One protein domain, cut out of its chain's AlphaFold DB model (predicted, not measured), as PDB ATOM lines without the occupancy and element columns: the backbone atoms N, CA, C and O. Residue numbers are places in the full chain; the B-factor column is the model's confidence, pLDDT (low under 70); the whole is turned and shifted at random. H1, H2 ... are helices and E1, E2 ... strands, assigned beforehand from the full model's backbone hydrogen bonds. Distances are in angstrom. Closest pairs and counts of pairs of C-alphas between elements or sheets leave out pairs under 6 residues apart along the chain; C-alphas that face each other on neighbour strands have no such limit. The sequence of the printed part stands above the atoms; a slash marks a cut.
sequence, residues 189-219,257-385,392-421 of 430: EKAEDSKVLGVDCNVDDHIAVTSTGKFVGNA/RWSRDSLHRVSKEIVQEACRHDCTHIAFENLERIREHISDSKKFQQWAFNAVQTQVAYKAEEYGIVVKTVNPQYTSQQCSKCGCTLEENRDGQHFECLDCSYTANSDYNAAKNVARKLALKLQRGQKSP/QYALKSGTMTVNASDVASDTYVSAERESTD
ATOM      1  N   GLU A 189     238.009 200.376 418.633       51.78
ATOM      2  CA  GLU A 189     239.058 200.546 419.640       51.78
ATOM      3  C   GLU A 189     240.184 199.522 419.450       51.78
ATOM      4  O   GLU A 189     241.319 199.773 419.856       51.78
ATOM      5  N   LYS A 190     239.894 198.372 418.825       51.44
ATOM      6  CA  LYS A 190     240.883 197.322 418.571       51.44
ATOM      7  C   LYS A 190     241.522 197.501 417.198       51.44
ATOM      8  O   LYS A 190     240.901 197.328 416.159       51.44
ATOM      9  N   ALA A 191     242.798 197.850 417.263       51.75
ATOM     10  CA  ALA A 191     243.635 198.361 416.192       51.75
ATOM     11  C   ALA A 191     244.097 197.336 415.138       51.75
ATOM     12  O   ALA A 191     245.070 197.618 414.452       51.75
ATOM     13  N   GLU A 192     243.475 196.159 415.012       52.19
ATOM     14  CA  GLU A 192     243.995 195.132 414.091       52.19
ATOM     15  C   GLU A 192     243.814 195.503 412.606       52.19
ATOM     16  O   GLU A 192     244.641 195.073 411.812       52.19
ATOM     17  N   ASP A 193     242.863 196.392 412.264       62.31
ATOM     18  CA  ASP A 193     242.637 196.897 410.891       62.31
ATOM     19  C   ASP A 193     242.206 198.388 410.833       62.31
ATOM     20  O   ASP A 193     241.452 198.819 409.952       62.31
ATOM     21  N   SER A 194     242.645 199.226 411.782       74.44
ATOM     22  CA  SER A 194     242.183 200.624 411.835       74.44
ATOM     23  C   SER A 194     242.744 201.454 410.674       74.44
ATOM     24  O   SER A 194     243.926 201.800 410.647       74.44
ATOM     25  N   LYS A 195     241.884 201.847 409.728       86.50
ATOM     26  CA  LYS A 195     242.191 202.845 408.689       86.50
ATOM     27  C   LYS A 195     241.918 204.262 409.190       86.50
ATOM     28  O   LYS A 195     240.793 204.559 409.603       86.50
ATOM     29  N   VAL A 196     242.929 205.128 409.131       90.69
ATOM     30  CA  VAL A 196     242.884 206.517 409.608       90.69
ATOM     31  C   VAL A 196     242.945 207.503 408.439       90.69
ATOM     32  O   VAL A 196     243.881 207.463 407.634       90.69
ATOM     33  N   LEU A 197     241.986 208.434 408.404       95.00
ATOM     34  CA  LEU A 197     242.016 209.647 407.586       95.00
ATOM     35  C   LEU A 197     242.537 210.818 408.426       95.00
ATOM     36  O   LEU A 197     241.914 211.189 409.417       95.00
ATOM     37  N   GLY A 198     243.662 211.414 408.041       94.31
ATOM     38  CA  GLY A 198     244.133 212.653 408.666       94.31
ATOM     39  C   GLY A 198     243.537 213.868 407.979       94.31
ATOM     40  O   GLY A 198     243.435 213.878 406.753       94.31
ATOM     41  N   VAL A 199     243.152 214.874 408.756       94.81
ATOM     42  CA  VAL A 199     242.589 216.127 408.255       94.81
ATOM     43  C   VAL A 199     243.358 217.292 408.861       94.81
ATOM     44  O   VAL A 199     243.380 217.467 410.080       94.81
ATOM     45  N   ASP A 200     243.981 218.071 407.989       91.69
ATOM     46  CA  ASP A 200     244.591 219.354 408.303       91.69
ATOM     47  C   ASP A 200     243.590 220.472 407.990       91.69
ATOM     48  O   ASP A 200     242.973 220.462 406.925       91.69
ATOM     49  N   CYS A 201     243.378 221.398 408.921       87.19
ATOM     50  CA  CYS A 201     242.439 222.504 408.748       87.19
ATOM     51  C   CYS A 201     243.225 223.786 408.496       87.19
ATOM     52  O   CYS A 201     244.013 224.195 409.348       87.19
ATOM     53  N   ASN A 202     242.959 224.447 407.369       79.94
ATOM     54  CA  ASN A 202     243.706 225.624 406.941       79.94
ATOM     55  C   ASN A 202     242.847 226.872 406.835       79.94
ATOM     56  O   ASN A 202     241.617 226.846 406.762       79.94
ATOM     57  N   VAL A 203     243.544 227.996 406.940       69.44
ATOM     58  CA  VAL A 203     242.940 229.323 407.046       69.44
ATOM     59  C   VAL A 203     242.958 230.101 405.735       69.44
ATOM     60  O   VAL A 203     242.197 231.062 405.612       69.44
ATOM     61  N   ASP A 204     243.775 229.646 404.787       70.94
ATOM     62  CA  ASP A 204     244.005 230.226 403.469       70.94
ATOM     63  C   ASP A 204     243.879 229.115 402.415       70.94
ATOM     64  O   ASP A 204     244.159 227.949 402.704       70.94
ATOM     65  N   ASP A 205     243.445 229.478 401.205       83.38
ATOM     66  CA  ASP A 205     243.194 228.574 400.072       83.38
ATOM     67  C   ASP A 205     242.056 227.559 400.331       83.38
ATOM     68  O   ASP A 205     240.902 227.804 399.955       83.38
ATOM     69  N   HIS A 206     242.317 226.476 401.066       88.31
ATOM     70  CA  HIS A 206     241.345 225.413 401.360       88.31
ATOM     71  C   HIS A 206     240.997 225.347 402.851       88.31
ATOM     72  O   HIS A 206     241.831 225.603 403.710       88.31
ATOM     73  N   ILE A 207     239.753 224.978 403.180       88.62
ATOM     74  CA  ILE A 207     239.309 224.894 404.587       88.62
ATOM     75  C   ILE A 207     239.887 223.647 405.257       88.62
ATOM     76  O   ILE A 207     240.254 223.686 406.431       88.62
ATOM     77  N   ALA A 208     239.952 222.537 404.523       92.25
ATOM     78  CA  ALA A 208     240.536 221.300 405.009       92.25
ATOM     79  C   ALA A 208     241.277 220.552 403.899       92.25
ATOM     80  O   ALA A 208     240.823 220.510 402.755       92.25
ATOM     81  N   VAL A 209     242.387 219.912 404.249       93.75
ATOM     82  CA  VAL A 209     243.159 219.027 403.377       93.75
ATOM     83  C   VAL A 209     243.267 217.667 404.047       93.75
ATOM     84  O   VAL A 209     243.548 217.551 405.236       93.75
ATOM     85  N   THR A 210     242.999 216.612 403.291       95.06
ATOM     86  CA  THR A 210     242.977 215.240 403.807       95.06
ATOM     87  C   THR A 210     244.249 214.482 403.439       95.06
ATOM     88  O   THR A 210     244.886 214.748 402.418       95.06
ATOM     89  N   SER A 211     244.600 213.465 404.227       93.31
ATOM     90  CA  SER A 211     245.752 212.600 403.950       93.31
ATOM     91  C   SER A 211     245.596 211.799 402.646       93.31
ATOM     92  O   SER A 211     246.605 211.378 402.069       93.31
ATOM     93  N   THR A 212     244.359 211.635 402.147       91.19
ATOM     94  CA  THR A 212     244.049 211.033 400.837       91.19
ATOM     95  C   THR A 212     244.376 211.941 399.658       91.19
ATOM     96  O   THR A 212     244.503 211.456 398.538       91.19
ATOM     97  N   GLY A 213     244.623 213.232 399.906       90.44
ATOM     98  CA  GLY A 213     244.961 214.217 398.877       90.44
ATOM     99  C   GLY A 213     243.764 215.016 398.382       90.44
ATOM    100  O   GLY A 213     243.863 215.696 397.364       90.44
ATOM    101  N   LYS A 214     242.633 214.949 399.089       92.62
ATOM    102  CA  LYS A 214     241.465 215.775 398.804       92.62
ATOM    103  C   LYS A 214     241.550 217.111 399.528       92.62
ATOM    104  O   LYS A 214     241.749 217.140 400.745       92.62
ATOM    105  N   PHE A 215     241.343 218.177 398.769       93.25
ATOM    106  CA  PHE A 215     241.270 219.557 399.228       93.25
ATOM    107  C   PHE A 215     239.798 219.978 399.263       93.25
ATOM    108  O   PHE A 215     239.085 219.823 398.273       93.25
ATOM    109  N   VAL A 216     239.323 220.444 400.417       92.38
ATOM    110  CA  VAL A 216     237.899 220.624 400.713       92.38
ATOM    111  C   VAL A 216     237.614 222.069 401.108       92.38
ATOM    112  O   VAL A 216     238.223 222.625 402.025       92.38
ATOM    113  N   GLY A 217     236.605 222.651 400.460       89.12
ATOM    114  CA  GLY A 217     236.162 224.020 400.711       89.12
ATOM    115  C   GLY A 217     237.139 225.083 400.205       89.12
ATOM    116  O   GLY A 217     238.252 224.786 399.790       89.12
ATOM    117  N   ASN A 218     236.705 226.341 400.244       89.12
ATOM    118  CA  ASN A 218     237.504 227.485 399.811       89.12
ATOM    119  C   ASN A 218     237.553 228.520 400.942       89.12
ATOM    120  O   ASN A 218     236.552 229.194 401.226       89.12
ATOM    121  N   ALA A 219     238.698 228.594 401.619       85.44
ATOM    122  CA  ALA A 219     238.901 229.466 402.769       85.44
ATOM    123  C   ALA A 219     238.969 230.938 402.338       85.44
ATOM    124  O   ALA A 219     238.374 231.803 402.986       85.44
ATOM    125  N   ARG A 257     224.599 232.331 409.078       86.00
ATOM    126  CA  ARG A 257     223.848 231.261 408.396       86.00
ATOM    127  C   ARG A 257     224.593 230.711 407.179       86.00
ATOM    128  O   ARG A 257     224.728 229.498 407.055       86.00
ATOM    129  N   TRP A 258     225.089 231.589 406.310       88.19
ATOM    130  CA  TRP A 258     225.817 231.196 405.103       88.19
ATOM    131  C   TRP A 258     227.150 230.493 405.410       88.19
ATOM    132  O   TRP A 258     227.477 229.480 404.787       88.19
ATOM    133  N   SER A 259     227.914 230.998 406.382       88.44
ATOM    134  CA  SER A 259     229.184 230.400 406.792       88.44
ATOM    135  C   SER A 259     228.945 229.041 407.441       88.44
ATOM    136  O   SER A 259     229.597 228.075 407.063       88.44
ATOM    137  N   ARG A 260     227.946 228.924 408.327       89.00
ATOM    138  CA  ARG A 260     227.551 227.650 408.944       89.00
ATOM    139  C   ARG A 260     227.181 226.602 407.897       89.00
ATOM    140  O   ARG A 260     227.683 225.486 407.980       89.00
ATOM    141  N   ASP A 261     226.363 226.959 406.908       90.69
ATOM    142  CA  ASP A 261     226.008 226.063 405.800       90.69
ATOM    143  C   ASP A 261     227.247 225.634 404.995       90.69
ATOM    144  O   ASP A 261     227.459 224.449 404.742       90.69
ATOM    145  N   SER A 262     228.141 226.578 404.690       90.62
ATOM    146  CA  SER A 262     229.408 226.282 404.009       90.62
ATOM    147  C   SER A 262     230.264 225.274 404.791       90.62
ATOM    148  O   SER A 262     230.758 224.310 404.207       90.62
ATOM    149  N   LEU A 263     230.376 225.426 406.116       92.38
ATOM    150  CA  LEU A 263     231.089 224.475 406.979       92.38
ATOM    151  C   LEU A 263     230.368 223.116 407.078       92.38
ATOM    152  O   LEU A 263     231.034 222.079 407.125       92.38
ATOM    153  N   HIS A 264     229.029 223.077 407.023       93.31
ATOM    154  CA  HIS A 264     228.285 221.812 406.951       93.31
ATOM    155  C   HIS A 264     228.560 221.055 405.650       93.31
ATOM    156  O   HIS A 264     228.621 219.823 405.673       93.31
ATOM    157  N   ARG A 265     228.742 221.755 404.526       93.69
ATOM    158  CA  ARG A 265     229.130 221.110 403.265       93.69
ATOM    159  C   ARG A 265     230.538 220.522 403.361       93.69
ATOM    160  O   ARG A 265     230.703 219.343 403.068       93.69
ATOM    161  N   VAL A 266     231.495 221.286 403.894       94.19
ATOM    162  CA  VAL A 266     232.875 220.823 404.153       94.19
ATOM    163  C   VAL A 266     232.892 219.579 405.043       94.19
ATOM    164  O   VAL A 266     233.472 218.560 404.680       94.19
ATOM    165  N   SER A 267     232.210 219.616 406.190       96.06
ATOM    166  CA  SER A 267     232.178 218.472 407.109       96.06
ATOM    167  C   SER A 267     231.499 217.241 406.500       96.06
ATOM    168  O   SER A 267     231.943 216.123 406.744       96.06
ATOM    169  N   LYS A 268     230.457 217.418 405.670       95.00
ATOM    170  CA  LYS A 268     229.828 216.302 404.939       95.00
ATOM    171  C   LYS A 268     230.806 215.682 403.939       95.00
ATOM    172  O   LYS A 268     230.894 214.463 403.853       95.00
ATOM    173  N   GLU A 269     231.553 216.509 403.223       95.88
ATOM    174  CA  GLU A 269     232.517 216.063 402.220       95.88
ATOM    175  C   GLU A 269     233.711 215.303 402.826       95.88
ATOM    176  O   GLU A 269     234.175 214.331 402.225       95.88
ATOM    177  N   ILE A 270     234.167 215.699 404.023       96.00
ATOM    178  CA  ILE A 270     235.195 214.981 404.798       96.00
ATOM    179  C   ILE A 270     234.685 213.599 405.226       96.00
ATOM    180  O   ILE A 270     235.382 212.604 405.042       96.00
ATOM    181  N   VAL A 271     233.464 213.514 405.766       95.56
ATOM    182  CA  VAL A 271     232.879 212.226 406.182       95.56
ATOM    183  C   VAL A 271     232.670 211.309 404.978       95.56
ATOM    184  O   VAL A 271     233.045 210.145 405.027       95.56
ATOM    185  N   GLN A 272     232.164 211.834 403.859       94.50
ATOM    186  CA  GLN A 272     232.018 211.060 402.621       94.50
ATOM    187  C   GLN A 272     233.355 210.543 402.083       94.50
ATOM    188  O   GLN A 272     233.410 209.445 401.534       94.50
ATOM    189  N   GLU A 273     234.427 211.322 402.231       93.88
ATOM    190  CA  GLU A 273     235.773 210.874 401.881       93.88
ATOM    191  C   GLU A 273     236.229 209.717 402.771       93.88
ATOM    192  O   GLU A 273     236.725 208.713 402.265       93.88
ATOM    193  N   ALA A 274     236.006 209.825 404.082       93.19
ATOM    194  CA  ALA A 274     236.302 208.751 405.020       93.19
ATOM    195  C   ALA A 274     235.531 207.470 404.664       93.19
ATOM    196  O   ALA A 274     236.140 206.406 404.580       93.19
ATOM    197  N   CYS A 275     234.234 207.576 404.355       91.25
ATOM    198  CA  CYS A 275     233.423 206.438 403.921       91.25
ATOM    199  C   CYS A 275     233.929 205.829 402.604       91.25
ATOM    200  O   CYS A 275     234.026 204.614 402.497       91.25
ATOM    201  N   ARG A 276     234.300 206.650 401.607       92.75
ATOM    202  CA  ARG A 276     234.819 206.172 400.308       92.75
ATOM    203  C   ARG A 276     236.088 205.327 400.451       92.75
ATOM    204  O   ARG A 276     236.340 204.468 399.610       92.75
ATOM    205  N   HIS A 277     236.895 205.604 401.469       90.12
ATOM    206  CA  HIS A 277     238.150 204.903 401.729       90.12
ATOM    207  C   HIS A 277     238.052 203.858 402.856       90.12
ATOM    208  O   HIS A 277     239.086 203.355 403.308       90.12
ATOM    209  N   ASP A 278     236.831 203.526 403.294       88.56
ATOM    210  CA  ASP A 278     236.538 202.596 404.391       88.56
ATOM    211  C   ASP A 278     237.292 202.948 405.686       88.56
ATOM    212  O   ASP A 278     237.822 202.085 406.390       88.56
ATOM    213  N   CYS A 279     237.424 204.243 405.976       88.12
ATOM    214  CA  CYS A 279     238.139 204.720 407.149       88.12
ATOM    215  C   CYS A 279     237.340 204.449 408.420       88.12
ATOM    216  O   CYS A 279     236.212 204.900 408.573       88.12
ATOM    217  N   THR A 280     237.985 203.802 409.382       87.69
ATOM    218  CA  THR A 280     237.449 203.590 410.737       87.69
ATOM    219  C   THR A 280     237.601 204.823 411.634       87.69
ATOM    220  O   THR A 280     236.854 204.989 412.596       87.69
ATOM    221  N   HIS A 281     238.580 205.687 411.336       90.44
ATOM    222  CA  HIS A 281     238.926 206.846 412.154       90.44
ATOM    223  C   HIS A 281     239.180 208.100 411.313       90.44
ATOM    224  O   HIS A 281     239.774 208.026 410.235       90.44
ATOM    225  N   ILE A 282     238.827 209.261 411.866       94.38
ATOM    226  CA  ILE A 282     239.221 210.583 411.365       94.38
ATOM    227  C   ILE A 282     240.047 211.288 412.446       94.38
ATOM    228  O   ILE A 282     239.638 211.369 413.606       94.38
ATOM    229  N   ALA A 283     241.213 211.801 412.067       94.25
ATOM    230  CA  ALA A 283     242.140 212.496 412.946       94.25
ATOM    231  C   ALA A 283     242.184 213.992 412.619       94.25
ATOM    232  O   ALA A 283     242.442 214.362 411.477       94.25
ATOM    233  N   PHE A 284     242.011 214.830 413.639       93.62
ATOM    234  CA  PHE A 284     242.260 216.272 413.583       93.62
ATOM    235  C   PHE A 284     243.383 216.672 414.536       93.62
ATOM    236  O   PHE A 284     243.714 215.947 415.474       93.62
ATOM    237  N   GLU A 285     243.935 217.863 414.365       89.06
ATOM    238  CA  GLU A 285     244.780 218.478 415.386       89.06
ATOM    239  C   GLU A 285     243.959 219.046 416.549       89.06
ATOM    240  O   GLU A 285     242.866 219.585 416.363       89.06
ATOM    241  N   ASN A 286     244.498 218.944 417.768       81.06
ATOM    242  CA  ASN A 286     243.949 219.625 418.933       81.06
ATOM    243  C   ASN A 286     244.456 221.073 418.977       81.06
ATOM    244  O   ASN A 286     245.605 221.327 419.340       81.06
ATOM    245  N   LEU A 287     243.570 222.014 418.661       66.69
ATOM    246  CA  LEU A 287     243.865 223.446 418.639       66.69
ATOM    247  C   LEU A 287     243.334 224.197 419.874       66.69
ATOM    248  O   LEU A 287     243.369 225.422 419.915       66.69
ATOM    249  N   GLU A 288     242.890 223.492 420.921       57.72
ATOM    250  CA  GLU A 288     242.336 224.105 422.140       57.72
ATOM    251  C   GLU A 288     243.342 224.977 422.915       57.72
ATOM    252  O   GLU A 288     242.936 225.795 423.738       57.72
ATOM    253  N   ARG A 289     244.652 224.844 422.650       46.66
ATOM    254  CA  ARG A 289     245.726 225.512 423.411       46.66
ATOM    255  C   ARG A 289     246.145 226.894 422.905       46.66
ATOM    256  O   ARG A 289     247.048 227.480 423.495       46.66
ATOM    257  N   ILE A 290     245.514 227.443 421.868       47.25
ATOM    258  CA  ILE A 290     245.797 228.813 421.409       47.25
ATOM    259  C   ILE A 290     244.607 229.691 421.808       47.25
ATOM    260  O   ILE A 290     243.706 229.931 421.011       47.25
ATOM    261  N   ARG A 291     244.534 230.100 423.082       44.75
ATOM    262  CA  ARG A 291     243.400 230.892 423.608       44.75
ATOM    263  C   ARG A 291     243.748 232.289 424.113       44.75
ATOM    264  O   ARG A 291     242.833 233.047 424.407       44.75
ATOM    265  N   GLU A 292     245.011 232.701 424.125       41.78
ATOM    266  CA  GLU A 292     245.381 233.990 424.720       41.78
ATOM    267  C   GLU A 292     246.114 234.880 423.705       41.78
ATOM    268  O   GLU A 292     247.153 234.519 423.163       41.78
ATOM    269  N   HIS A 293     245.513 236.045 423.428       42.78
ATOM    270  CA  HIS A 293     245.989 237.120 422.542       42.78
ATOM    271  C   HIS A 293     246.043 236.810 421.042       42.78
ATOM    272  O   HIS A 293     247.106 236.785 420.423       42.78
ATOM    273  N   ILE A 294     244.868 236.671 420.418       52.44
ATOM    274  CA  ILE A 294     244.786 236.502 418.968       52.44
ATOM    275  C   ILE A 294     243.876 237.534 418.292       52.44
ATOM    276  O   ILE A 294     242.820 237.888 418.817       52.44
ATOM    277  N   SER A 295     244.303 238.016 417.118       55.28
ATOM    278  CA  SER A 295     243.555 238.934 416.255       55.28
ATOM    279  C   SER A 295     242.170 238.390 415.882       55.28
ATOM    280  O   SER A 295     241.957 237.179 415.800       55.28
ATOM    281  N   ASP A 296     241.229 239.283 415.571       59.19
ATOM    282  CA  ASP A 296     239.852 238.910 415.201       59.19
ATOM    283  C   ASP A 296     239.760 238.041 413.933       59.19
ATOM    284  O   ASP A 296     238.781 237.319 413.727       59.19
ATOM    285  N   SER A 297     240.783 238.065 413.072       60.16
ATOM    286  CA  SER A 297     240.924 237.116 411.961       60.16
ATOM    287  C   SER A 297     241.087 235.681 412.466       60.16
ATOM    288  O   SER A 297     240.330 234.798 412.072       60.16
ATOM    289  N   LYS A 298     242.005 235.476 413.408       65.56
ATOM    290  CA  LYS A 298     242.349 234.165 413.951       65.56
ATOM    291  C   LYS A 298     241.291 233.608 414.911       65.56
ATOM    292  O   LYS A 298     241.095 232.399 414.951       65.56
ATOM    293  N   LYS A 299     240.522 234.460 415.604       68.62
ATOM    294  CA  LYS A 299     239.345 234.014 416.383       68.62
ATOM    295  C   LYS A 299     238.293 233.330 415.509       68.62
ATOM    296  O   LYS A 299     237.782 232.268 415.849       68.62
ATOM    297  N   PHE A 300     237.981 233.934 414.366       72.00
ATOM    298  CA  PHE A 300     237.021 233.374 413.417       72.00
ATOM    299  C   PHE A 300     237.520 232.066 412.791       72.00
ATOM    300  O   PHE A 300     236.737 231.141 412.599       72.00
ATOM    301  N   GLN A 301     238.822 231.975 412.519       73.31
ATOM    302  CA  GLN A 301     239.462 230.753 412.029       73.31
ATOM    303  C   GLN A 301     239.331 229.614 413.049       73.31
ATOM    304  O   GLN A 301     238.840 228.540 412.710       73.31
ATOM    305  N   GLN A 302     239.649 229.879 414.320       76.44
ATOM    306  CA  GLN A 302     239.480 228.901 415.396       76.44
ATOM    307  C   GLN A 302     238.019 228.453 415.540       76.44
ATOM    308  O   GLN A 302     237.744 227.265 415.709       76.44
ATOM    309  N   TRP A 303     237.071 229.390 415.437       82.62
ATOM    310  CA  TRP A 303     235.644 229.070 415.430       82.62
ATOM    311  C   TRP A 303     235.271 228.145 414.265       82.62
ATOM    312  O   TRP A 303     234.601 227.138 414.488       82.62
ATOM    313  N   ALA A 304     235.721 228.449 413.043       84.12
ATOM    314  CA  ALA A 304     235.416 227.645 411.864       84.12
ATOM    315  C   ALA A 304     235.984 226.223 411.993       84.12
ATOM    316  O   ALA A 304     235.297 225.257 411.668       84.12
ATOM    317  N   PHE A 305     237.194 226.082 412.535       85.31
ATOM    318  CA  PHE A 305     237.824 224.781 412.768       85.31
ATOM    319  C   PHE A 305     237.092 223.968 413.824       85.31
ATOM    320  O   PHE A 305     236.740 222.818 413.567       85.31
ATOM    321  N   ASN A 306     236.788 224.574 414.972       85.38
ATOM    322  CA  ASN A 306     236.004 223.921 416.017       85.38
ATOM    323  C   ASN A 306     234.628 223.498 415.480       85.38
ATOM    324  O   ASN A 306     234.156 222.398 415.772       85.38
ATOM    325  N   ALA A 307     233.999 224.340 414.654       89.00
ATOM    326  CA  ALA A 307     232.731 224.028 414.008       89.00
ATOM    327  C   ALA A 307     232.858 222.844 413.038       89.00
ATOM    328  O   ALA A 307     232.030 221.941 413.103       89.00
ATOM    329  N   VAL A 308     233.890 222.790 412.186       92.00
ATOM    330  CA  VAL A 308     234.129 221.642 411.292       92.00
ATOM    331  C   VAL A 308     234.389 220.369 412.093       92.00
ATOM    332  O   VAL A 308     233.743 219.366 411.814       92.00
ATOM    333  N   GLN A 309     235.253 220.400 413.113       92.06
ATOM    334  CA  GLN A 309     235.546 219.230 413.951       92.06
ATOM    335  C   GLN A 309     234.285 218.702 414.644       92.06
ATOM    336  O   GLN A 309     233.975 217.514 414.550       92.06
ATOM    337  N   THR A 310     233.509 219.596 415.266       91.19
ATOM    338  CA  THR A 310     232.233 219.252 415.915       91.19
ATOM    339  C   THR A 310     231.249 218.664 414.909       91.19
ATOM    340  O   THR A 310     230.578 217.674 415.192       91.19
ATOM    341  N   GLN A 311     231.165 219.257 413.714       94.00
ATOM    342  CA  GLN A 311     230.254 218.787 412.680       94.00
ATOM    343  C   GLN A 311     230.660 217.459 412.056       94.00
ATOM    344  O   GLN A 311     229.788 216.660 411.728       94.00
ATOM    345  N   VAL A 312     231.959 217.217 411.884       94.94
ATOM    346  CA  VAL A 312     232.473 215.928 411.426       94.94
ATOM    347  C   VAL A 312     232.212 214.864 412.485       94.94
ATOM    348  O   VAL A 312     231.754 213.796 412.109       94.94
ATOM    349  N   ALA A 313     232.393 215.162 413.777       91.75
ATOM    350  CA  ALA A 313     232.126 214.222 414.867       91.75
ATOM    351  C   ALA A 313     230.702 213.644 414.815       91.75
ATOM    352  O   ALA A 313     230.555 212.451 414.571       91.75
ATOM    353  N   TYR A 314     229.651 214.467 414.923       88.50
ATOM    354  CA  TYR A 314     228.276 213.932 414.963       88.50
ATOM    355  C   TYR A 314     227.786 213.340 413.623       88.50
ATOM    356  O   TYR A 314     226.771 212.640 413.584       88.50
ATOM    357  N   LYS A 315     228.435 213.665 412.495       91.12
ATOM    358  CA  LYS A 315     228.126 213.068 411.181       91.12
ATOM    359  C   LYS A 315     228.832 211.734 410.993       91.12
ATOM    360  O   LYS A 315     228.241 210.807 410.462       91.12
ATOM    361  N   ALA A 316     230.086 211.641 411.426       90.12
ATOM    362  CA  ALA A 316     230.873 210.416 411.397       90.12
ATOM    363  C   ALA A 316     230.228 209.315 412.255       90.12
ATOM    364  O   ALA A 316     230.310 208.141 411.897       90.12
ATOM    365  N   GLU A 317     229.511 209.703 413.318       86.06
ATOM    366  CA  GLU A 317     228.752 208.782 414.167       86.06
ATOM    367  C   GLU A 317     227.711 207.936 413.424       86.06
ATOM    368  O   GLU A 317     227.512 206.780 413.789       86.06
ATOM    369  N   GLU A 318     227.110 208.450 412.347       81.69
ATOM    370  CA  GLU A 318     226.166 207.686 411.509       81.69
ATOM    371  C   GLU A 318     226.812 206.533 410.753       81.69
ATOM    372  O   GLU A 318     226.138 205.580 410.378       81.69
ATOM    373  N   TYR A 319     228.115 206.628 410.518       84.62
ATOM    374  CA  TYR A 319     228.872 205.656 409.743       84.62
ATOM    375  C   TYR A 319     229.775 204.802 410.641       84.62
ATOM    376  O   TYR A 319     230.613 204.060 410.137       84.62
ATOM    377  N   GLY A 320     229.647 204.926 411.971       82.25
ATOM    378  CA  GLY A 320     230.507 204.237 412.937       82.25
ATOM    379  C   GLY A 320     231.972 204.691 412.906       82.25
ATOM    380  O   GLY A 320     232.855 203.952 413.342       82.25
ATOM    381  N   ILE A 321     232.253 205.890 412.381       87.50
ATOM    382  CA  ILE A 321     233.614 206.411 412.209       87.50
ATOM    383  C   ILE A 321     234.017 207.224 413.440       87.50
ATOM    384  O   ILE A 321     233.359 208.195 413.816       87.50
ATOM    385  N   VAL A 322     235.135 206.857 414.072       88.62
ATOM    386  CA  VAL A 322     235.603 207.497 415.310       88.62
ATOM    387  C   VAL A 322     236.425 208.742 414.996       88.62
ATOM    388  O   VAL A 322     237.466 208.672 414.345       88.62
ATOM    389  N   VAL A 323     236.018 209.891 415.532       91.38
ATOM    390  CA  VAL A 323     236.798 211.133 415.427       91.38
ATOM    391  C   VAL A 323     237.695 211.303 416.655       91.38
ATOM    392  O   VAL A 323     237.237 211.198 417.793       91.38
ATOM    393  N   LYS A 324     238.991 211.554 416.441       91.56
ATOM    394  CA  LYS A 324     239.984 211.797 417.504       91.56
ATOM    395  C   LYS A 324     240.848 213.013 417.186       91.56
ATOM    396  O   LYS A 324     241.033 213.381 416.030       91.56
ATOM    397  N   THR A 325     241.440 213.589 418.228       91.12
ATOM    398  CA  THR A 325     242.396 214.691 418.109       91.12
ATOM    399  C   THR A 325     243.825 214.258 418.464       91.12
ATOM    400  O   THR A 325     244.064 213.393 419.317       91.12
ATOM    401  N   VAL A 326     244.818 214.852 417.798       89.50
ATOM    402  CA  VAL A 326     246.253 214.628 418.036       89.50
ATOM    403  C   VAL A 326     246.958 215.918 418.445       89.50
ATOM    404  O   VAL A 326     246.432 217.008 418.272       89.50
ATOM    405  N   ASN A 327     248.157 215.806 419.020       85.69
ATOM    406  CA  ASN A 327     248.941 216.988 419.375       85.69
ATOM    407  C   ASN A 327     249.467 217.665 418.082       85.69
ATOM    408  O   ASN A 327     250.138 216.966 417.310       85.69
ATOM    409  N   PRO A 328     249.219 218.972 417.860       83.75
ATOM    410  CA  PRO A 328     249.669 219.707 416.669       83.75
ATOM    411  C   PRO A 328     251.194 219.882 416.575       83.75
ATOM    412  O   PRO A 328     251.728 220.231 415.532       83.75
ATOM    413  N   GLN A 329     251.950 219.647 417.648       83.00
ATOM    414  CA  GLN A 329     253.380 219.961 417.670       83.00
ATOM    415  C   GLN A 329     254.166 219.240 416.551       83.00
ATOM    416  O   GLN A 329     254.147 218.015 416.490       83.00
ATOM    417  N   TYR A 330     254.876 219.978 415.694       82.56
ATOM    418  CA  TYR A 330     255.706 219.467 414.584       82.56
ATOM    419  C   TYR A 330     254.980 218.803 413.400       82.56
ATOM    420  O   TYR A 330     255.647 218.341 412.475       82.56
ATOM    421  N   THR A 331     253.647 218.753 413.362       84.25
ATOM    422  CA  THR A 331     252.907 218.141 412.234       84.25
ATOM    423  C   THR A 331     253.146 218.854 410.905       84.25
ATOM    424  O   THR A 331     253.182 218.204 409.864       84.25
ATOM    425  N   SER A 332     253.378 220.164 410.941       84.81
ATOM    426  CA  SER A 332     253.632 220.998 409.767       84.81
ATOM    427  C   SER A 332     255.085 220.990 409.274       84.81
ATOM    428  O   SER A 332     255.334 221.363 408.132       84.81
ATOM    429  N   GLN A 333     256.037 220.563 410.112       87.94
ATOM    430  CA  GLN A 333     257.487 220.580 409.833       87.94
ATOM    431  C   GLN A 333     258.056 219.179 409.560       87.94
ATOM    432  O   GLN A 333     259.064 219.012 408.870       87.94
ATOM    433  N   GLN A 334     257.416 218.150 410.116       90.44
ATOM    434  CA  GLN A 334     257.861 216.772 409.978       90.44
ATOM    435  C   GLN A 334     257.626 216.250 408.557       90.44
ATOM    436  O   GLN A 334     256.562 216.424 407.970       90.44
ATOM    437  N   CYS A 335     258.590 215.536 407.995       89.62
ATOM    438  CA  CYS A 335     258.402 214.821 406.744       89.62
ATOM    439  C   CYS A 335     257.535 213.580 406.967       89.62
ATOM    440  O   CYS A 335     257.922 212.660 407.693       89.62
ATOM    441  N   SER A 336     256.404 213.493 406.265       88.38
ATOM    442  CA  SER A 336     255.534 212.311 406.315       88.38
ATOM    443  C   SER A 336     256.178 211.037 405.757       88.38
ATOM    444  O   SER A 336     255.722 209.940 406.076       88.38
ATOM    445  N   LYS A 337     257.253 211.160 404.963       84.94
ATOM    446  CA  LYS A 337     257.974 210.032 404.355       84.94
ATOM    447  C   LYS A 337     259.102 209.488 405.237       84.94
ATOM    448  O   LYS A 337     259.122 208.289 405.493       84.94
ATOM    449  N   CYS A 338     260.035 210.335 405.687       84.69
ATOM    450  CA  CYS A 338     261.203 209.892 406.471       84.69
ATOM    451  C   CYS A 338     261.145 210.258 407.963       84.69
ATOM    452  O   CYS A 338     261.875 209.678 408.755       84.69
ATOM    453  N   GLY A 339     260.261 211.172 408.378       85.38
ATOM    454  CA  GLY A 339     260.146 211.619 409.770       85.38
ATOM    455  C   GLY A 339     261.107 212.735 410.189       85.38
ATOM    456  O   GLY A 339     260.993 213.182 411.328       85.38
ATOM    457  N   CYS A 340     261.994 213.207 409.303       87.62
ATOM    458  CA  CYS A 340     262.853 214.370 409.551       87.62
ATOM    459  C   CYS A 340     262.007 215.612 409.877       87.62
ATOM    460  O   CYS A 340     261.079 215.929 409.132       87.62
ATOM    461  N   THR A 341     262.333 216.311 410.963       90.38
ATOM    462  CA  THR A 341     261.588 217.480 411.447       90.38
ATOM    463  C   THR A 341     262.517 218.682 411.486       90.38
ATOM    464  O   THR A 341     263.330 218.798 412.396       90.38
ATOM    465  N   LEU A 342     262.387 219.555 410.491       89.69
ATOM    466  CA  LEU A 342     263.133 220.804 410.363       89.69
ATOM    467  C   LEU A 342     262.153 221.910 409.980       89.69
ATOM    468  O   LEU A 342     261.205 221.661 409.232       89.69
ATOM    469  N   GLU A 343     262.366 223.113 410.501       89.38
ATOM    470  CA  GLU A 343     261.511 224.264 410.197       89.38
ATOM    471  C   GLU A 343     261.613 224.637 408.713       89.38
ATOM    472  O   GLU A 343     260.603 224.875 408.056       89.38
ATOM    473  N   GLU A 344     262.821 224.537 408.165       93.62
ATOM    474  CA  GLU A 344     263.182 224.822 406.779       93.62
ATOM    475  C   GLU A 344     262.580 223.833 405.775       93.62
ATOM    476  O   GLU A 344     262.635 224.075 404.572       93.62
ATOM    477  N   ASN A 345     261.979 222.730 406.240       89.44
ATOM    478  CA  ASN A 345     261.263 221.821 405.346       89.44
ATOM    479  C   ASN A 345     260.000 222.466 404.747       89.44
ATOM    480  O   ASN A 345     259.432 221.924 403.797       89.44
ATOM    481  N   ARG A 346     259.506 223.567 405.328       90.50
ATOM    482  CA  ARG A 346     258.279 224.244 404.903       90.50
ATOM    483  C   ARG A 346     258.575 225.672 404.454       90.50
ATOM    484  O   ARG A 346     259.068 226.477 405.233       90.50
ATOM    485  N   ASP A 347     258.125 226.000 403.248       90.94
ATOM    486  CA  ASP A 347     258.058 227.370 402.738       90.94
ATOM    487  C   ASP A 347     256.642 227.658 402.216       90.94
ATOM    488  O   ASP A 347     256.231 227.208 401.143       90.94
ATOM    489  N   GLY A 348     255.842 228.350 403.030       87.75
ATOM    490  CA  GLY A 348     254.433 228.612 402.736       87.75
ATOM    491  C   GLY A 348     253.627 227.324 402.519       87.75
ATOM    492  O   GLY A 348     253.484 226.512 403.442       87.75
ATOM    493  N   GLN A 349     253.092 227.170 401.303       88.56
ATOM    494  CA  GLN A 349     252.337 225.995 400.843       88.56
ATOM    495  C   GLN A 349     253.222 224.888 400.246       88.56
ATOM    496  O   GLN A 349     252.725 223.812 399.899       88.56
ATOM    497  N   HIS A 350     254.521 225.140 400.088       92.81
ATOM    498  CA  HIS A 350     255.479 224.169 399.585       92.81
ATOM    499  C   HIS A 350     256.168 223.448 400.744       92.81
ATOM    500  O   HIS A 350     256.529 224.049 401.757       92.81
ATOM    501  N   PHE A 351     256.348 222.140 400.593       94.75
ATOM    502  CA  PHE A 351     257.117 221.318 401.512       94.75
ATOM    503  C   PHE A 351     258.194 220.570 400.738       94.75
ATOM    504  O   PHE A 351     257.872 219.851 399.792       94.75
ATOM    505  N   GLU A 352     259.441 220.682 401.185       96.25
ATOM    506  CA  GLU A 352     260.583 219.928 400.680       96.25
ATOM    507  C   GLU A 352     261.408 219.407 401.856       96.25
ATOM    508  O   GLU A 352     261.968 220.162 402.642       96.25
ATOM    509  N   CYS A 353     261.501 218.087 401.994       92.75
ATOM    510  CA  CYS A 353     262.317 217.500 403.048       92.75
ATOM    511  C   CYS A 353     263.811 217.599 402.718       92.75
ATOM    512  O   CYS A 353     264.268 216.971 401.763       92.75
ATOM    513  N   LEU A 354     264.589 218.262 403.575       92.88
ATOM    514  CA  LEU A 354     266.041 218.433 403.398       92.88
ATOM    515  C   LEU A 354     266.879 217.156 403.609       92.88
ATOM    516  O   LEU A 354     268.084 217.159 403.347       92.88
ATOM    517  N   ASP A 355     266.251 216.082 404.091       90.75
ATOM    518  CA  ASP A 355     266.872 214.775 404.332       90.75
ATOM    519  C   ASP A 355     266.592 213.784 403.189       90.75
ATOM    520  O   ASP A 355     267.516 213.215 402.614       90.75
ATOM    521  N   CYS A 356     265.320 213.607 402.805       89.12
ATOM    522  CA  CYS A 356     264.923 212.614 401.795       89.12
ATOM    523  C   CYS A 356     264.435 213.197 400.458       89.12
ATOM    524  O   CYS A 356     263.939 212.443 399.613       89.12
ATOM    525  N   SER A 357     264.515 214.521 400.283       92.81
ATOM    526  CA  SER A 357     264.086 215.267 399.087       92.81
ATOM    527  C   SER A 357     262.622 215.036 398.683       92.81
ATOM    528  O   SER A 357     262.240 215.210 397.528       92.81
ATOM    529  N   TYR A 358     261.777 214.591 399.620       91.25
ATOM    530  CA  TYR A 358     260.344 214.447 399.382       91.25
ATOM    531  C   TYR A 358     259.692 215.821 399.271       91.25
ATOM    532  O   TYR A 358     259.765 216.601 400.220       91.25
ATOM    533  N   THR A 359     259.015 216.062 398.150       93.62
ATOM    534  CA  THR A 359     258.271 217.293 397.891       93.62
ATOM    535  C   THR A 359     256.764 217.056 397.900       93.62
ATOM    536  O   THR A 359     256.269 216.024 397.437       93.62
ATOM    537  N   ALA A 360     256.022 218.006 398.462       93.06
ATOM    538  CA  ALA A 360     254.567 217.971 398.550       93.06
ATOM    539  C   ALA A 360     253.996 219.375 398.796       93.06
ATOM    540  O   ALA A 360     254.723 220.319 399.089       93.06
ATOM    541  N   ASN A 361     252.671 219.501 398.724       93.69
ATOM    542  CA  ASN A 361     251.984 220.607 399.382       93.69
ATOM    543  C   ASN A 361     252.105 220.447 400.918       93.69
ATOM    544  O   ASN A 361     252.014 219.323 401.428       93.69
ATOM    545  N   SER A 362     252.334 221.549 401.642       91.62
ATOM    546  CA  SER A 362     252.558 221.545 403.098       91.62
ATOM    547  C   SER A 362     251.397 220.953 403.878       91.62
ATOM    548  O   SER A 362     251.611 220.185 404.812       91.62
ATOM    549  N   ASP A 363     250.184 221.264 403.449       91.94
ATOM    550  CA  ASP A 363     248.947 220.928 404.143       91.94
ATOM    551  C   ASP A 363     248.612 219.451 403.926       91.94
ATOM    552  O   ASP A 363     248.242 218.717 404.841       91.94
ATOM    553  N   TYR A 364     248.884 218.953 402.718       93.25
ATOM    554  CA  TYR A 364     248.840 217.525 402.424       93.25
ATOM    555  C   TYR A 364     249.861 216.726 403.251       93.25
ATOM    556  O   TYR A 364     249.552 215.643 403.760       93.25
ATOM    557  N   ASN A 365     251.085 217.243 403.408       92.88
ATOM    558  CA  ASN A 365     252.092 216.619 404.265       92.88
ATOM    559  C   ASN A 365     251.665 216.643 405.746       92.88
ATOM    560  O   ASN A 365     251.778 215.618 406.425       92.88
ATOM    561  N   ALA A 366     251.109 217.762 406.220       91.56
ATOM    562  CA  ALA A 366     250.574 217.897 407.570       91.56
ATOM    563  C   ALA A 366     249.434 216.901 407.830       91.56
ATOM    564  O   ALA A 366     249.501 216.137 408.795       91.56
ATOM    565  N   ALA A 367     248.465 216.787 406.917       93.06
ATOM    566  CA  ALA A 367     247.363 215.834 407.023       93.06
ATOM    567  C   ALA A 367     247.856 214.379 407.146       93.06
ATOM    568  O   ALA A 367     247.335 213.598 407.948       93.06
ATOM    569  N   LYS A 368     248.917 214.000 406.419       92.38
ATOM    570  CA  LYS A 368     249.562 212.683 406.586       92.38
ATOM    571  C   LYS A 368     250.193 212.501 407.962       92.38
ATOM    572  O   LYS A 368     250.063 211.425 408.544       92.38
ATOM    573  N   ASN A 369     250.863 213.521 408.492       90.94
ATOM    574  CA  ASN A 369     251.442 213.460 409.833       90.94
ATOM    575  C   ASN A 369     250.365 213.362 410.917       90.94
ATOM    576  O   ASN A 369     250.539 212.617 411.881       90.94
ATOM    577  N   VAL A 370     249.229 214.041 410.742       91.75
ATOM    578  CA  VAL A 370     248.057 213.927 411.622       91.75
ATOM    579  C   VAL A 370     247.525 212.490 411.633       91.75
ATOM    580  O   VAL A 370     247.368 211.904 412.708       91.75
ATOM    581  N   ALA A 371     247.338 211.883 410.452       91.12
ATOM    582  CA  ALA A 371     246.940 210.478 410.330       91.12
ATOM    583  C   ALA A 371     247.943 209.546 411.025       91.12
ATOM    584  O   ALA A 371     247.559 208.697 411.832       91.12
ATOM    585  N   ARG A 372     249.241 209.744 410.752       88.44
ATOM    586  CA  ARG A 372     250.339 208.964 411.331       88.44
ATOM    587  C   ARG A 372     250.330 209.042 412.855       88.44
ATOM    588  O   ARG A 372     250.375 208.008 413.506       88.44
ATOM    589  N   LYS A 373     250.216 210.233 413.445       88.44
ATOM    590  CA  LYS A 373     250.195 210.392 414.907       88.44
ATOM    591  C   LYS A 373     249.046 209.646 415.569       88.44
ATOM    592  O   LYS A 373     249.248 209.055 416.630       88.44
ATOM    593  N   LEU A 374     247.847 209.678 414.981       87.88
ATOM    594  CA  LEU A 374     246.734 208.909 415.530       87.88
ATOM    595  C   LEU A 374     246.993 207.408 415.378       87.88
ATOM    596  O   LEU A 374     246.841 206.680 416.354       87.88
ATOM    597  N   ALA A 375     247.453 206.966 414.205       85.25
ATOM    598  CA  ALA A 375     247.814 205.572 413.957       85.25
ATOM    599  C   ALA A 375     248.825 205.046 414.998       85.25
ATOM    600  O   ALA A 375     248.582 204.018 415.626       85.25
ATOM    601  N   LEU A 376     249.888 205.807 415.289       81.12
ATOM    602  CA  LEU A 376     250.878 205.439 416.308       81.12
ATOM    603  C   LEU A 376     250.287 205.378 417.724       81.12
ATOM    604  O   LEU A 376     250.656 204.507 418.513       81.12
ATOM    605  N   LYS A 377     249.372 206.293 418.075       81.44
ATOM    606  CA  LYS A 377     248.679 206.259 419.375       81.44
ATOM    607  C   LYS A 377     247.803 205.016 419.518       81.44
ATOM    608  O   LYS A 377     247.802 204.418 420.591       81.44
ATOM    609  N   LEU A 378     247.092 204.634 418.457       78.38
ATOM    610  CA  LEU A 378     246.271 203.422 418.433       78.38
ATOM    611  C   LEU A 378     247.144 202.158 418.566       78.38
ATOM    612  O   LEU A 378     246.771 201.242 419.292       78.38
ATOM    613  N   GLN A 379     248.345 202.150 417.973       69.75
ATOM    614  CA  GLN A 379     249.315 201.049 418.098       69.75
ATOM    615  C   GLN A 379     249.959 200.948 419.486       69.75
ATOM    616  O   GLN A 379     250.079 199.854 420.018       69.75
ATOM    617  N   ARG A 380     250.362 202.059 420.121       62.22
ATOM    618  CA  ARG A 380     251.031 202.037 421.446       62.22
ATOM    619  C   ARG A 380     250.160 201.490 422.583       62.22
ATOM    620  O   ARG A 380     250.693 201.112 423.624       62.22
ATOM    621  N   GLY A 381     248.841 201.429 422.399       52.78
ATOM    622  CA  GLY A 381     247.938 200.701 423.296       52.78
ATOM    623  C   GLY A 381     248.134 199.176 423.269       52.78
ATOM    624  O   GLY A 381     247.643 198.486 424.161       52.78
ATOM    625  N   GLN A 382     248.874 198.650 422.287       49.47
ATOM    626  CA  GLN A 382     249.212 197.240 422.120       49.47
ATOM    627  C   GLN A 382     250.628 196.977 422.667       49.47
ATOM    628  O   GLN A 382     251.616 197.522 422.180       49.47
ATOM    629  N   LYS A 383     250.758 196.136 423.699       39.34
ATOM    630  CA  LYS A 383     252.069 195.629 424.144       39.34
ATOM    631  C   LYS A 383     252.461 194.454 423.245       39.34
ATOM    632  O   LYS A 383     251.810 193.416 423.329       39.34
ATOM    633  N   SER A 384     253.502 194.583 422.420       43.34
ATOM    634  CA  SER A 384     254.072 193.435 421.697       43.34
ATOM    635  C   SER A 384     255.186 192.744 422.521       43.34
ATOM    636  O   SER A 384     255.859 193.421 423.305       43.34
ATOM    637  N   PRO A 385     255.396 191.412 422.404       38.91
ATOM    638  CA  PRO A 385     256.330 190.661 423.262       38.91
ATOM    639  C   PRO A 385     257.801 190.630 422.812       38.91
ATOM    640  O   PRO A 385     258.642 190.158 423.573       38.91
ATOM    641  N   GLN A 392     258.970 199.995 405.615       33.38
ATOM    642  CA  GLN A 392     258.295 201.162 405.037       33.38
ATOM    643  C   GLN A 392     256.768 201.054 404.842       33.38
ATOM    644  O   GLN A 392     256.287 200.146 404.168       33.38
ATOM    645  N   TYR A 393     256.020 202.088 405.252       38.41
ATOM    646  CA  TYR A 393     254.664 202.352 404.747       38.41
ATOM    647  C   TYR A 393     254.734 203.265 403.516       38.41
ATOM    648  O   TYR A 393     254.682 204.493 403.606       38.41
ATOM    649  N   ALA A 394     254.865 202.659 402.336       33.25
ATOM    650  CA  ALA A 394     254.654 203.362 401.078       33.25
ATOM    651  C   ALA A 394     253.149 203.621 400.892       33.25
ATOM    652  O   ALA A 394     252.382 202.732 400.527       33.25
ATOM    653  N   LEU A 395     252.731 204.861 401.145       40.06
ATOM    654  CA  LEU A 395     251.403 205.380 400.827       40.06
ATOM    655  C   LEU A 395     251.115 205.253 399.324       40.06
ATOM    656  O   LEU A 395     251.455 206.148 398.554       40.06
ATOM    657  N   LYS A 396     250.455 204.172 398.903       40.56
ATOM    658  CA  LYS A 396     249.755 204.152 397.609       40.56
ATOM    659  C   LYS A 396     248.330 204.707 397.710       40.56
ATOM    660  O   LYS A 396     247.828 205.198 396.710       40.56
ATOM    661  N   SER A 397     247.698 204.672 398.890       50.00
ATOM    662  CA  SER A 397     246.265 204.980 399.058       50.00
ATOM    663  C   SER A 397     245.930 206.221 399.895       50.00
ATOM    664  O   SER A 397     244.755 206.500 400.094       50.00
ATOM    665  N   GLY A 398     246.905 206.981 400.409       58.88
ATOM    666  CA  GLY A 398     246.631 208.216 401.171       58.88
ATOM    667  C   GLY A 398     245.939 208.035 402.546       58.88
ATOM    668  O   GLY A 398     245.904 208.955 403.362       58.88
ATOM    669  N   THR A 399     245.463 206.836 402.869       56.22
ATOM    670  CA  THR A 399     245.034 206.414 404.209       56.22
ATOM    671  C   THR A 399     246.146 205.654 404.933       56.22
ATOM    672  O   THR A 399     246.967 204.980 404.305       56.22
ATOM    673  N   MET A 400     246.192 205.761 406.264       60.66
ATOM    674  CA  MET A 400     247.109 204.990 407.112       60.66
ATOM    675  C   MET A 400     246.375 203.768 407.660       60.66
ATOM    676  O   MET A 400     245.394 203.933 408.380       60.66
ATOM    677  N   THR A 401     246.828 202.562 407.313       54.97
ATOM    678  CA  THR A 401     246.311 201.319 407.913       54.97
ATOM    679  C   THR A 401     247.197 200.948 409.091       54.97
ATOM    680  O   THR A 401     248.419 200.881 408.947       54.97
ATOM    681  N   VAL A 402     246.585 200.752 410.251       51.81
ATOM    682  CA  VAL A 402     247.260 200.289 411.456       51.81
ATOM    683  C   VAL A 402     247.313 198.763 411.433       51.81
ATOM    684  O   VAL A 402     246.272 198.132 411.539       51.81
ATOM    685  N   ASN A 403     248.516 198.192 411.338       48.53
ATOM    686  CA  ASN A 403     248.760 196.767 411.587       48.53
ATOM    687  C   ASN A 403     249.533 196.610 412.908       48.53
ATOM    688  O   ASN A 403     250.323 197.489 413.268       48.53
ATOM    689  N   ALA A 404     249.366 195.480 413.603       40.16
ATOM    690  CA  ALA A 404     249.994 195.176 414.901       40.16
ATOM    691  C   ALA A 404     251.534 194.977 414.864       40.16
ATOM    692  O   ALA A 404     252.128 194.507 415.835       40.16
ATOM    693  N   SER A 405     252.196 195.337 413.762       38.25
ATOM    694  CA  SER A 405     253.645 195.244 413.574       38.25
ATOM    695  C   SER A 405     254.271 196.626 413.338       38.25
ATOM    696  O   SER A 405     254.092 197.223 412.274       38.25
ATOM    697  N   ASP A 406     255.030 197.053 414.352       40.59
ATOM    698  CA  ASP A 406     256.130 198.028 414.390       40.59
ATOM    699  C   ASP A 406     255.858 199.525 414.115       40.59
ATOM    700  O   ASP A 406     255.276 199.938 413.113       40.59
ATOM    701  N   VAL A 407     256.365 200.368 415.030       42.88
ATOM    702  CA  VAL A 407     256.200 201.833 415.080       42.88
ATOM    703  C   VAL A 407     257.555 202.536 414.973       42.88
ATOM    704  O   VAL A 407     258.475 202.238 415.732       42.88
ATOM    705  N   ALA A 408     257.646 203.555 414.116       37.09
ATOM    706  CA  ALA A 408     258.709 204.557 414.176       37.09
ATOM    707  C   ALA A 408     258.510 205.532 415.347       37.09
ATOM    708  O   ALA A 408     257.386 205.947 415.629       37.09
ATOM    709  N   SER A 409     259.593 205.912 416.027       40.06
ATOM    710  CA  SER A 409     259.517 206.792 417.195       40.06
ATOM    711  C   SER A 409     259.028 208.204 416.829       40.06
ATOM    712  O   SER A 409     259.318 208.720 415.753       40.06
ATOM    713  N   ASP A 410     258.307 208.846 417.758       43.84
ATOM    714  CA  ASP A 410     257.992 210.290 417.708       43.84
ATOM    715  C   ASP A 410     259.187 211.147 418.172       43.84
ATOM    716  O   ASP A 410     259.031 212.322 418.504       43.84
ATOM    717  N   THR A 411     260.379 210.558 418.299       39.97
ATOM    718  CA  THR A 411     261.526 211.268 418.860       39.97
ATOM    719  C   THR A 411     261.999 212.307 417.855       39.97
ATOM    720  O   THR A 411     262.307 211.978 416.713       39.97
ATOM    721  N   TYR A 412     262.063 213.561 418.294       37.09
ATOM    722  CA  TYR A 412     262.727 214.636 417.569       37.09
ATOM    723  C   TYR A 412     264.176 214.221 417.286       37.09
ATOM    724  O   TYR A 412     264.973 214.080 418.213       37.09
ATOM    725  N   VAL A 413     264.496 213.967 416.017       41.34
ATOM    726  CA  VAL A 413     265.870 213.737 415.573       41.34
ATOM    727  C   VAL A 413     266.387 215.077 415.074       41.34
ATOM    728  O   VAL A 413     266.117 215.469 413.940       41.34
ATOM    729  N   SER A 414     267.100 215.802 415.934       36.03
ATOM    730  CA  SER A 414     267.938 216.912 415.493       36.03
ATOM    731  C   SER A 414     269.041 216.341 414.610       36.03
ATOM    732  O   SER A 414     269.941 215.661 415.102       36.03
ATOM    733  N   ALA A 415     268.976 216.604 413.308       39.16
ATOM    734  CA  ALA A 415     270.158 216.493 412.473       39.16
ATOM    735  C   ALA A 415     271.084 217.652 412.866       39.16
ATOM    736  O   ALA A 415     270.918 218.771 412.385       39.16
ATOM    737  N   GLU A 416     272.023 217.412 413.784       29.45
ATOM    738  CA  GLU A 416     273.164 218.310 413.965       29.45
ATOM    739  C   GLU A 416     273.945 218.319 412.645       29.45
ATOM    740  O   GLU A 416     274.715 217.408 412.347       29.45
ATOM    741  N   ARG A 417     273.695 219.319 411.794       39.97
ATOM    742  CA  ARG A 417     274.582 219.623 410.675       39.97
ATOM    743  C   ARG A 417     275.704 220.497 411.214       39.97
ATOM    744  O   ARG A 417     275.469 221.641 411.599       39.97
ATOM    745  N   GLU A 418     276.923 219.964 411.221       29.55
ATOM    746  CA  GLU A 418     278.127 220.791 411.276       29.55
ATOM    747  C   GLU A 418     278.047 221.834 410.154       29.55
ATOM    748  O   GLU A 418     277.890 221.496 408.978       29.55
ATOM    749  N   SER A 419     278.117 223.109 410.539       33.03
ATOM    750  CA  SER A 419     278.213 224.223 409.603       33.03
ATOM    751  C   SER A 419     279.458 224.040 408.740       33.03
ATOM    752  O   SER A 419     280.587 224.129 409.224       33.03
ATOM    753  N   THR A 420     279.265 223.798 407.446       35.31
ATOM    754  CA  THR A 420     280.341 223.894 406.459       35.31
ATOM    755  C   THR A 420     280.416 225.310 405.898       35.31
ATOM    756  O   THR A 420     280.437 225.492 404.679       35.31
ATOM    757  N   ASP A 421     280.468 226.324 406.760       34.44
ATOM    758  CA  ASP A 421     280.979 227.630 406.355       34.44
ATOM    759  C   ASP A 421     282.501 227.525 406.234       34.44
ATOM    760  O   ASP A 421     283.250 227.535 407.213       34.44
TER     761      ASP A 421
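Overview. This is residues 189 to 219, 257 to 385 and 392 to 421 of the 430 residues of the protein "Transposase, IS605 OrfB family" of Haloterrigena turkmenica (strain ATCC 51198 / DSM 5511 / JCM 9101 / NCIMB 13204 / VKM B-1734 / 4k) (UniProt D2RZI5). A strongly twisted sheet of five strands, E1, E2, E3, E4 and E7, stands between helices, with H1 and H2 over one face, touching each other at a steep tilt of 45 degrees, and H3 packed closely on the other face. Beyond the beginning of H3 is a small loop-rich lobe, residues 327 to 361, with the short hairpin of E5 and E6, and a loose tail follows E7, of which residues 416 to 421 stick out. The 190 printed residues have three named helices and seven named strands in the order E1, E2, H1, E3, H2, E4, E5, E6, H3, E7; the class is mixed, helices and strands, with under half of the residues, 93, in named elements. The large sheet is branched and mixed, the small one antiparallel. The whole is compact, with a radius of gyration of the C-alphas of 16.9 A and spans of 56 by 44 by 31 A.

Arrangement. E1, residues 194 to 201, has three neighbours in the branched sheet. E2, residues 208 to 210, makes a hairpin with it, antiparallel at 150 degrees, with N 200 and O 209 at 2.8 A, within hydrogen-bond range. E7, residues 400 to 402, is on the same side of E1 as E2, antiparallel at 143 degrees, with N 196 and O 400 at 2.8 A. E3, residues 281 to 285, is on the other side, parallel at 31 degrees, with N 197 and O 281 at 2.9 A. E4, residues 322 to 326, is an edge strand parallel to E3 at 29 degrees, with N 282 and O 322 at 2.9 A. H1, residues 257 to 276, is on this sheet at a height of 9.1 A; it lies over E1 and runs along the strands, at 27 degrees to E1 on the local plane. H2, residues 296 to 319, is on the same face at a height of 9.6 A, over E3 and only just over E1, on which 3 of its C-alphas fall. E3, H2 and E4 form a strand-helix-strand unit, two parallel neighbour strands with a helix between them, with a right-handed crossover. H1 and H2 touch at a steep tilt of 45 degrees, the same way; their closest C-alphas are those of Ser 267 and Val 312, 5.0 A apart. H3, residues 362 to 380, is on the opposite face; the closest C-alphas of E1 and H3 are those of Gly 198 and Ala 371, 3.9 A apart. H3 is apart from H1 and from H2. E5, residues 350 to 352, and E6, residues 359 to 361, make an antiparallel hairpin at 156 degrees, with N 351 and O 360 at 2.9 A. The closest C-alphas of E5 and H3 are those of Phe 351 and Ser 362, 4.8 A apart. In H1 and H3 every O i to N i+4 pair is within hydrogen-bond range; in H2 17 of 20 are.

Along the chain. E1 begins with C-alpha 194 at (242.183, 200.624, 411.835) and is 22.1 A long from first to last C-alpha; E2 follows over three residues. H1 is 28.6 A long, E3 13.4 A, H2 35.4 A and E4 13.1 A. E5 and E6, three residues each, come before H3, which is 26.8 A long and ends with C-alpha 380 at (251.031, 202.037, 421.446). E7 ends with C-alpha 402 at (247.260, 200.289, 411.456).

Size, cuts and confidence. The two C-alphas farthest apart are those of Glu 318 and Asp 421, 58.6 A. Residues 220 to 256 and 386 to 391 are not printed, with C-alpha gaps of 16.2 A and 21.1 A. Of the links that are printed whole, E4 to E5 is long, with 23 residues. The mean pLDDT of the printed part is 76.9; residues 189 to 193, 203, 287 to 299, 379 to 385 and 392 to 421 are under 70.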